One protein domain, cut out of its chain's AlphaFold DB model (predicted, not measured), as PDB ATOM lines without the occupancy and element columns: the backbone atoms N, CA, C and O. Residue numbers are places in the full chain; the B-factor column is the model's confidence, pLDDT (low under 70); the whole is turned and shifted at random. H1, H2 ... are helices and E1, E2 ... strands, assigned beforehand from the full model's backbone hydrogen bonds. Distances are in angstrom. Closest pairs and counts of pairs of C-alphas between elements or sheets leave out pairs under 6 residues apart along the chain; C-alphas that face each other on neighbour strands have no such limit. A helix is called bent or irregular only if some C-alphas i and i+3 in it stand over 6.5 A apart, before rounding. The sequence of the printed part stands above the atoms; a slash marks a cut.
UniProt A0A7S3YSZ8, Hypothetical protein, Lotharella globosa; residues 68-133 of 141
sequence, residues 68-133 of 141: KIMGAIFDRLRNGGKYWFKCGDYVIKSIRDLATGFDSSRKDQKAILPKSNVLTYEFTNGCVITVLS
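AT A GLANCE: This is residues 68 to 133 of the 141 residues of the protein "Hypothetical protein" of Lotharella globosa (UniProt A0A7S3YSZ8). A small three-stranded antiparallel sheet, E1, E2 and E3, has a single irregular helix, H1, which only grazes it, and a long loop, residues 98 to 117, that leaves E1, folds back beside its end and returns to E2. E1, the longest strand, is sharply bent, and short pairings tie residues 86 to 87 and 102 to 103 to its two ends. The printed part has 66 residues, with one named helix and three named strands in the order H1, E1, E2, E3; the sheet's order is E1, E2, E3. The class is mixed, helices and strands. The whole is compact, with a radius of gyration of the C-alphas of 11.5 A, and spans 32 by 26 by 18 A.

HOW THE PARTS SIT: The sheet holds E1, residues 90 to 97, E2, residues 118 to 123, and E3, residues 128 to 132. They form a meander, each strand the antiparallel neighbour of the one before. E2 is the inner strand; E1 and E3 are edge strands. E1 and E2 are a hairpin, with 153 degrees between their directions; N 93 and O 122 are 2.7 A apart, and N 120 and O 96 are 2.8 A apart, within hydrogen-bond range. E1 bends by 67 degrees at residue 93. E2 and E3 are a hairpin at 167 degrees, with N 119 and O 131 within hydrogen-bond range at 2.8 A. Residues 86 to 87 pair antiparallel with residues 90 to 91 of E1, and residues 102 to 103 with residues 96 to 97 of E1. H1, residues 68 to 81, is on the sheet but only grazes it, with its residues 70 to 81 and 11 pairs of C-alphas within 10 A. It is irregular: C-alphas 77 and 80 are 8.5 A apart. In H1, 8 of 10 O i to N i+4 pairs are within hydrogen-bond range.

IN THESE COORDINATES: E1 runs 19.2 A from C-alpha 90 at (21.799, -44.277, 49.380) to C-alpha 97. E2 is 16.5 A long and E3 13.0 A, ending with C-alpha 132 at (42.168, -39.702, 47.659). H1 measures 19.1 A, beginning with C-alpha 68 at (43.917, -34.406, 33.859).

THE WHOLE: The two C-alphas farthest apart, those of Lys 68 and Lys 107, are 33.2 A apart. The printed part has no cut. The link from E1 to E2 is long, with 20 residues; that from H1 to E1 is short, and that from E2 to E3 tight. The mean pLDDT of the printed part is 92.5, and no printed residue is under 70.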
ATOM      1  N   LYS A  68      45.137 -35.143  34.222       82.69
ATOM      2  CA  LYS A  68      43.917 -34.406  33.859       82.69
ATOM      3  C   LYS A  68      42.665 -35.234  34.117       82.69
ATOM      4  O   LYS A  68      41.665 -34.688  34.574       82.69
ATOM      5  N   ILE A  69      42.733 -36.548  33.891       84.25
ATOM      6  CA  ILE A  69      41.618 -37.465  34.164       84.25
ATOM      7  C   ILE A  69      41.291 -37.468  35.660       84.25
ATOM      8  O   ILE A  69      40.124 -37.384  36.035       84.25
ATOM      9  N   MET A  70      42.313 -37.511  36.522       83.62
ATOM     10  CA  MET A  70      42.105 -37.456  37.972       83.62
ATOM     11  C   MET A  70      41.474 -36.128  38.399       83.62
ATOM     12  O   MET A  70      40.508 -36.141  39.158       83.62
ATOM     13  N   GLY A  71      41.957 -35.000  37.865       85.50
ATOM     14  CA  GLY A  71      41.343 -33.688  38.098       85.50
ATOM     15  C   GLY A  71      39.864 -33.667  37.708       85.50
ATOM     16  O   GLY A  71      39.013 -33.362  38.539       85.50
ATOM     17  N   ALA A  72      39.545 -34.121  36.494       89.50
ATOM     18  CA  ALA A  72      38.176 -34.160  35.984       89.50
ATOM     19  C   ALA A  72      37.230 -35.024  36.838       89.50
ATOM     20  O   ALA A  72      36.068 -34.659  37.032       89.50
ATOM     21  N   ILE A  73      37.708 -36.151  37.378       89.75
ATOM     22  CA  ILE A  73      36.916 -36.999  38.284       89.75
ATOM     23  C   ILE A  73      36.579 -36.242  39.570       89.75
ATOM     24  O   ILE A  73      35.411 -36.191  39.957       89.75
ATOM     25  N   PHE A  74      37.577 -35.642  40.222       91.44
ATOM     26  CA  PHE A  74      37.350 -34.889  41.454       91.44
ATOM     27  C   PHE A  74      36.457 -33.666  41.220       91.44
ATOM     28  O   PHE A  74      35.552 -33.413  42.012       91.44
ATOM     29  N   ASP A  75      36.647 -32.944  40.119       93.19
ATOM     30  CA  ASP A  75      35.822 -31.782  39.780       93.19
ATOM     31  C   ASP A  75      34.363 -32.177  39.535       93.19
ATOM     32  O   ASP A  75      33.441 -31.512  40.019       93.19
ATOM     33  N   ARG A  76      34.139 -33.319  38.872       93.81
ATOM     34  CA  ARG A  76      32.803 -33.896  38.708       93.81
ATOM     35  C   ARG A  76      32.173 -34.258  40.053       93.81
ATOM     36  O   ARG A  76      31.012 -33.931  40.272       93.81
ATOM     37  N   LEU A  77      32.922 -34.899  40.952       92.81
ATOM     38  CA  LEU A  77      32.444 -35.267  42.294       92.81
ATOM     39  C   LEU A  77      32.107 -34.045  43.163       92.81
ATOM     40  O   LEU A  77      31.173 -34.093  43.966       92.81
ATOM     41  N   ARG A  78      32.838 -32.940  42.984       94.75
ATOM     42  CA  ARG A  78      32.579 -31.660  43.660       94.75
ATOM     43  C   ARG A  78      31.349 -30.942  43.129       94.75
ATOM     44  O   ARG A  78      30.777 -30.130  43.852       94.75
ATOM     45  N   ASN A  79      30.957 -31.200  41.880       95.25
ATOM     46  CA  ASN A  79      29.780 -30.610  41.243       95.25
ATOM     47  C   ASN A  79      29.707 -29.075  41.425       95.25
ATOM     48  O   ASN A  79      28.684 -28.519  41.827       95.25
ATOM     49  N   GLY A  80      30.838 -28.385  41.231       92.44
ATOM     50  CA  GLY A  80      30.934 -26.931  41.420       92.44
ATOM     51  C   GLY A  80      30.585 -26.447  42.837       92.44
ATOM     52  O   GLY A  80      30.046 -25.354  42.991       92.44
ATOM     53  N   GLY A  81      30.818 -27.271  43.864       91.88
ATOM     54  CA  GLY A  81      30.477 -26.988  45.263       91.88
ATOM     55  C   GLY A  81      29.056 -27.399  45.664       91.88
ATOM     56  O   GLY A  81      28.724 -27.376  46.847       91.88
ATOM     57  N   LYS A  82      28.216 -27.835  44.717       93.94
ATOM     58  CA  LYS A  82      26.873 -28.382  44.978       93.94
ATOM     59  C   LYS A  82      26.938 -29.898  45.169       93.94
ATOM     60  O   LYS A  82      26.274 -30.639  44.442       93.94
ATOM     61  N   TYR A  83      27.802 -30.353  46.074       93.56
ATOM     62  CA  TYR A  83      28.059 -31.771  46.331       93.56
ATOM     63  C   TYR A  83      26.770 -32.614  46.369       93.56
ATOM     64  O   TYR A  83      25.725 -32.170  46.850       93.56
ATOM     65  N   TRP A  84      26.836 -33.849  45.871       93.56
ATOM     66  CA  TRP A  84      25.686 -34.752  45.881       93.56
ATOM     67  C   TRP A  84      25.499 -35.383  47.258       93.56
ATOM     68  O   TRP A  84      26.366 -36.111  47.725       93.56
ATOM     69  N   PHE A  85      24.334 -35.163  47.870       95.31
ATOM     70  CA  PHE A  85      23.948 -35.790  49.142       95.31
ATOM     71  C   PHE A  85      23.182 -37.113  48.965       95.31
ATOM     72  O   PHE A  85      22.572 -37.633  49.899       95.31
ATOM     73  N   LYS A  86      23.203 -37.670  47.750       94.50
ATOM     74  CA  LYS A  86      22.646 -38.983  47.418       94.50
ATOM     75  C   LYS A  86      23.506 -39.667  46.359       94.50
ATOM     76  O   LYS A  86      24.009 -39.005  45.454       94.50
ATOM     77  N   CYS A  87      23.627 -40.986  46.457       90.75
ATOM     78  CA  CYS A  87      24.234 -41.850  45.450       90.75
ATOM     79  C   CYS A  87      23.278 -43.021  45.190       90.75
ATOM     80  O   CYS A  87      23.185 -43.936  46.007       90.75
ATOM     81  N   GLY A  88      22.515 -42.959  44.092       91.38
ATOM     82  CA  GLY A  88      21.381 -43.866  43.885       91.38
ATOM     83  C   GLY A  88      20.371 -43.754  45.032       91.38
ATOM     84  O   GLY A  88      19.994 -42.645  45.417       91.38
ATOM     85  N   ASP A  89      19.997 -44.893  45.612       93.06
ATOM     86  CA  ASP A  89      19.071 -44.972  46.752       93.06
ATOM     87  C   ASP A  89      19.729 -44.648  48.106       93.06
ATOM     88  O   ASP A  89      19.046 -44.498  49.121       93.06
ATOM     89  N   TYR A  90      21.058 -44.509  48.145       93.94
ATOM     90  CA  TYR A  90      21.799 -44.277  49.380       93.94
ATOM     91  C   TYR A  90      21.920 -42.785  49.693       93.94
ATOM     92  O   TYR A  90      22.379 -41.986  48.872       93.94
ATOM     93  N   VAL A  91      21.545 -42.408  50.917       96.19
ATOM     94  CA  VAL A  91      21.630 -41.029  51.410       96.19
ATOM     95  C   VAL A  91      22.991 -40.779  52.048       96.19
ATOM     96  O   VAL A  91      23.447 -41.539  52.906       96.19
ATOM     97  N   ILE A  92      23.622 -39.680  51.649       97.06
ATOM     98  CA  ILE A  92      24.876 -39.209  52.223       97.06
ATOM     99  C   ILE A  92      24.533 -38.261  53.372       97.06
ATOM    100  O   ILE A  92      23.867 -37.244  53.190       97.06
ATOM    101  N   LYS A  93      24.979 -38.628  54.569       97.00
ATOM    102  CA  LYS A  93      24.816 -37.885  55.817       97.00
ATOM    103  C   LYS A  93      25.766 -36.693  55.882       97.00
ATOM    104  O   LYS A  93      25.358 -35.614  56.302       97.00
ATOM    105  N   SER A  94      27.031 -36.890  55.512       96.88
ATOM    106  CA  SER A  94      28.036 -35.831  55.570       96.88
ATOM    107  C   SER A  94      29.079 -35.958  54.460       96.88
ATOM    108  O   SER A  94      29.342 -37.048  53.951       96.88
ATOM    109  N   ILE A  95      29.638 -34.817  54.055       97.38
ATOM    110  CA  ILE A  95      30.656 -34.708  53.010       97.38
ATOM    111  C   ILE A  95      31.783 -33.830  53.528       97.38
ATOM    112  O   ILE A  95      31.541 -32.743  54.056       97.38
ATOM    113  N   ARG A  96      33.015 -34.288  53.331       97.19
ATOM    114  CA  ARG A  96      34.227 -33.553  53.680       97.19
ATOM    115  C   ARG A  96      35.191 -33.539  52.511       97.19
ATOM    116  O   ARG A  96      35.610 -34.593  52.052       97.19
ATOM    117  N   ASP A  97      35.586 -32.352  52.083       96.31
ATOM    118  CA  ASP A  97      36.566 -32.133  51.025       96.31
ATOM    119  C   ASP A  97      37.732 -31.322  51.585       96.31
ATOM    120  O   ASP A  97      37.623 -30.120  51.838       96.31
ATOM    121  N   LEU A  98      38.867 -31.984  51.793       94.94
ATOM    122  CA  LEU A  98      40.053 -31.336  52.345       94.94
ATOM    123  C   LEU A  98      40.774 -30.451  51.322       94.94
ATOM    124  O   LEU A  98      41.597 -29.626  51.716       94.94
ATOM    125  N   ALA A  99      40.467 -30.563  50.026       92.81
ATOM    126  CA  ALA A  99      41.089 -29.716  49.013       92.81
ATOM    127  C   ALA A  99      40.459 -28.321  49.029       92.81
ATOM    128  O   ALA A  99      41.161 -27.308  48.987       92.81
ATOM    129  N   THR A 100      39.129 -28.274  49.137       93.75
ATOM    130  CA  THR A 100      38.359 -27.026  49.228       93.75
ATOM    131  C   THR A 100      38.264 -26.509  50.664       93.75
ATOM    132  O   THR A 100      38.091 -25.311  50.875       93.75
ATOM    133  N   GLY A 101      38.439 -27.390  51.655       94.56
ATOM    134  CA  GLY A 101      38.248 -27.087  53.070       94.56
ATOM    135  C   GLY A 101      36.782 -27.154  53.502       94.56
ATOM    136  O   GLY A 101      36.440 -26.590  54.537       94.56
ATOM    137  N   PHE A 102      35.920 -27.808  52.723       96.12
ATOM    138  CA  PHE A 102      34.497 -27.967  53.013       96.12
ATOM    139  C   PHE A 102      34.239 -29.153  53.957       96.12
ATOM    140  O   PHE A 102      34.816 -30.227  53.786       96.12
ATOM    141  N   ASP A 103      33.355 -28.987  54.942       96.94
ATOM    142  CA  ASP A 103      32.897 -30.069  55.828       96.94
ATOM    143  C   ASP A 103      31.435 -29.852  56.240       96.94
ATOM    144  O   ASP A 103      31.142 -29.067  57.139       96.94
ATOM    145  N   SER A 104      30.503 -30.572  55.615       96.19
ATOM    146  CA  SER A 104      29.066 -30.392  55.852       96.19
ATOM    147  C   SER A 104      28.606 -30.849  57.241       96.19
ATOM    148  O   SER A 104      27.484 -30.547  57.637       96.19
ATOM    149  N   SER A 105      29.435 -31.596  57.981       94.38
ATOM    150  CA  SER A 105      29.116 -32.017  59.353       94.38
ATOM    151  C   SER A 105      29.300 -30.889  60.376       94.38
ATOM    152  O   SER A 105      28.880 -31.006  61.529       94.38
ATOM    153  N   ARG A 106      29.927 -29.782  59.961       93.75
ATOM    154  CA  ARG A 106      30.263 -28.638  60.808       93.75
ATOM    155  C   ARG A 106      29.276 -27.498  60.606       93.75
ATOM    156  O   ARG A 106      28.838 -27.221  59.494       93.75
ATOM    157  N   LYS A 107      29.005 -26.755  61.684       92.69
ATOM    158  CA  LYS A 107      28.132 -25.570  61.645       92.69
ATOM    159  C   LYS A 107      28.660 -24.468  60.719       92.69
ATOM    160  O   LYS A 107      27.867 -23.794  60.077       92.69
ATOM    161  N   ASP A 108      29.977 -24.290  60.656       93.75
ATOM    162  CA  ASP A 108      30.649 -23.295  59.811       93.75
ATOM    163  C   ASP A 108      31.030 -23.833  58.423       93.75
ATOM    164  O   ASP A 108      31.608 -23.101  57.622       93.75
ATOM    165  N   GLN A 109      30.699 -25.097  58.145       94.31
ATOM    166  CA  GLN A 109      31.008 -25.823  56.915       94.31
ATOM    167  C   GLN A 109      32.506 -25.899  56.573       94.31
ATOM    168  O   GLN A 109      32.864 -26.085  55.408       94.31
ATOM    169  N   LYS A 110      33.391 -25.773  57.575       94.12
ATOM    170  CA  LYS A 110      34.845 -25.766  57.380       94.12
ATOM    171  C   LYS A 110      35.526 -26.999  57.960       94.12
ATOM    172  O   LYS A 110      35.312 -27.393  59.108       94.12
ATOM    173  N   ALA A 111      36.418 -27.582  57.170       93.19
ATOM    174  CA  ALA A 111      37.298 -28.650  57.604       93.19
ATOM    175  C   ALA A 111      38.405 -28.103  58.522       93.19
ATOM    176  O   ALA A 111      38.992 -27.057  58.258       93.19
ATOM    177  N   ILE A 112      38.717 -28.850  59.583       91.25
ATOM    178  CA  ILE A 112      39.823 -28.538  60.511       91.25
ATOM    179  C   ILE A 112      41.112 -29.271  60.122       91.25
ATOM    180  O   ILE A 112      42.206 -28.874  60.514       91.25
ATOM    181  N   LEU A 113      40.992 -30.360  59.360       88.44
ATOM    182  CA  LEU A 113      42.143 -31.160  58.960       88.44
ATOM    183  C   LEU A 113      42.989 -30.429  57.901       88.44
ATOM    184  O   LEU A 113      42.450 -29.611  57.149       88.44
ATOM    185  N   PRO A 114      44.297 -30.739  57.808       89.00
ATOM    186  CA  PRO A 114      45.182 -30.147  56.814       89.00
ATOM    187  C   PRO A 114      44.673 -30.327  55.381       89.00
ATOM    188  O   PRO A 114      44.093 -31.362  55.031       89.00
ATOM    189  N   LYS A 115      44.940 -29.326  54.536       89.75
ATOM    190  CA  LYS A 115      44.552 -29.375  53.125       89.75
ATOM    191  C   LYS A 115      45.233 -30.537  52.409       89.75
ATOM    192  O   LYS A 115      46.446 -30.703  52.485       89.75
ATOM    193  N   SER A 116      44.439 -31.319  51.693       89.12
ATOM    194  CA  SER A 116      44.882 -32.479  50.915       89.12
ATOM    195  C   SER A 116      43.810 -32.845  49.891       89.12
ATOM    196  O   SER A 116      42.654 -32.467  50.051       89.12
ATOM    197  N   ASN A 117      44.159 -33.574  48.827       88.88
ATOM    198  CA  ASN A 117      43.163 -34.002  47.839       88.88
ATOM    199  C   ASN A 117      42.450 -35.283  48.299       88.88
ATOM    200  O   ASN A 117      42.650 -36.360  47.736       88.88
ATOM    201  N   VAL A 118      41.668 -35.139  49.371       92.31
ATOM    202  CA  VAL A 118      40.881 -36.192  50.016       92.31
ATOM    203  C   VAL A 118      39.428 -35.740  50.094       92.31
ATOM    204  O   VAL A 118      39.131 -34.665  50.618       92.31
ATOM    205  N   LEU A 119      38.536 -36.580  49.581       94.50
ATOM    206  CA  LEU A 119      37.094 -36.385  49.583       94.50
ATOM    207  C   LEU A 119      36.432 -37.574  50.279       94.50
ATOM    208  O   LEU A 119      36.576 -38.715  49.841       94.50
ATOM    209  N   THR A 120      35.710 -37.308  51.361       95.88
ATOM    210  CA  THR A 120      35.059 -38.323  52.189       95.88
ATOM    211  C   THR A 120      33.548 -38.129  52.184       95.88
ATOM    212  O   THR A 120      33.058 -37.020  52.398       95.88
ATOM    213  N   TYR A 121      32.825 -39.228  51.986       96.12
ATOM    214  CA  TYR A 121      31.373 -39.328  52.061       96.12
ATOM    215  C   TYR A 121      30.993 -40.275  53.199       96.12
ATOM    216  O   TYR A 121      31.394 -41.438  53.197       96.12
ATOM    217  N   GLU A 122      30.203 -39.793  54.151       95.88
ATOM    218  CA  GLU A 122      29.598 -40.607  55.204       95.88
ATOM    219  C   GLU A 122      28.123 -40.817  54.864       95.88
ATOM    220  O   GLU A 122      27.385 -39.853  54.667       95.88
ATOM    221  N   PHE A 123      27.678 -42.064  54.796       95.88
ATOM    222  CA  PHE A 123      26.299 -42.430  54.487       95.88
ATOM    223  C   PHE A 123      25.480 -42.639  55.761       95.88
ATOM    224  O   PHE A 123      26.004 -42.969  56.824       95.88
ATOM    225  N   THR A 124      24.158 -42.485  55.667       94.19
ATOM    226  CA  THR A 124      23.252 -42.662  56.819       94.19
ATOM    227  C   THR A 124      23.232 -44.092  57.363       94.19
ATOM    228  O   THR A 124      22.871 -44.294  58.518       94.19
ATOM    229  N   ASN A 125      23.633 -45.078  56.558       90.44
ATOM    230  CA  ASN A 125      23.758 -46.484  56.952       90.44
ATOM    231  C   ASN A 125      25.118 -46.826  57.600       90.44
ATOM    232  O   ASN A 125      25.393 -48.000  57.832       90.44
ATOM    233  N   GLY A 126      25.975 -45.832  57.859       87.50
ATOM    234  CA  GLY A 126      27.297 -46.024  58.460       87.50
ATOM    235  C   GLY A 126      28.411 -46.375  57.470       87.50
ATOM    236  O   GLY A 126      29.562 -46.492  57.884       87.50
ATOM    237  N   CYS A 127      28.116 -46.509  56.172       89.50
ATOM    238  CA  CYS A 127      29.151 -46.660  55.151       89.50
ATOM    239  C   CYS A 127      29.973 -45.368  55.028       89.50
ATOM    240  O   CYS A 127      29.424 -44.265  55.069       89.50
ATOM    241  N   VAL A 128      31.286 -45.505  54.848       92.19
ATOM    242  CA  VAL A 128      32.194 -44.385  54.596       92.19
ATOM    243  C   VAL A 128      32.976 -44.676  53.327       92.19
ATOM    244  O   VAL A 128      33.612 -45.719  53.210       92.19
ATOM    245  N   ILE A 129      32.938 -43.741  52.380       91.44
ATOM    246  CA  ILE A 129      33.740 -43.792  51.158       91.44
ATOM    247  C   ILE A 129      34.746 -42.653  51.215       91.44
ATOM    248  O   ILE A 129      34.357 -41.490  51.315       91.44
ATOM    249  N   THR A 130      36.030 -42.980  51.104       91.94
ATOM    250  CA  THR A 130      37.104 -41.990  50.995       91.94
ATOM    251  C   THR A 130      37.789 -42.134  49.646       91.94
ATOM    252  O   THR A 130      38.265 -43.207  49.288       91.94
ATOM    253  N   VAL A 131      37.849 -41.036  48.901       90.12
ATOM    254  CA  VAL A 131      38.554 -40.932  47.626       90.12
ATOM    255  C   VAL A 131      39.738 -40.002  47.832       90.12
ATOM    256  O   VAL A 131      39.562 -38.841  48.199       90.12
ATOM    257  N   LEU A 132      40.948 -40.500  47.593       89.12
ATOM    258  CA  LEU A 132      42.168 -39.702  47.659       89.12
ATOM    259  C   LEU A 132      42.995 -39.854  46.385       89.12
ATOM    260  O   LEU A 132      42.950 -40.887  45.719       89.12
ATOM    261  N   SER A 133      43.776 -38.828  46.061       83.88
ATOM    262  CA  SER A 133      44.791 -38.916  45.012       83.88
ATOM    263  C   SER A 133      46.174 -38.635  45.577       83.88
ATOM    264  O   SER A 133      46.363 -37.622  46.254       83.88
TER     265      SER A 133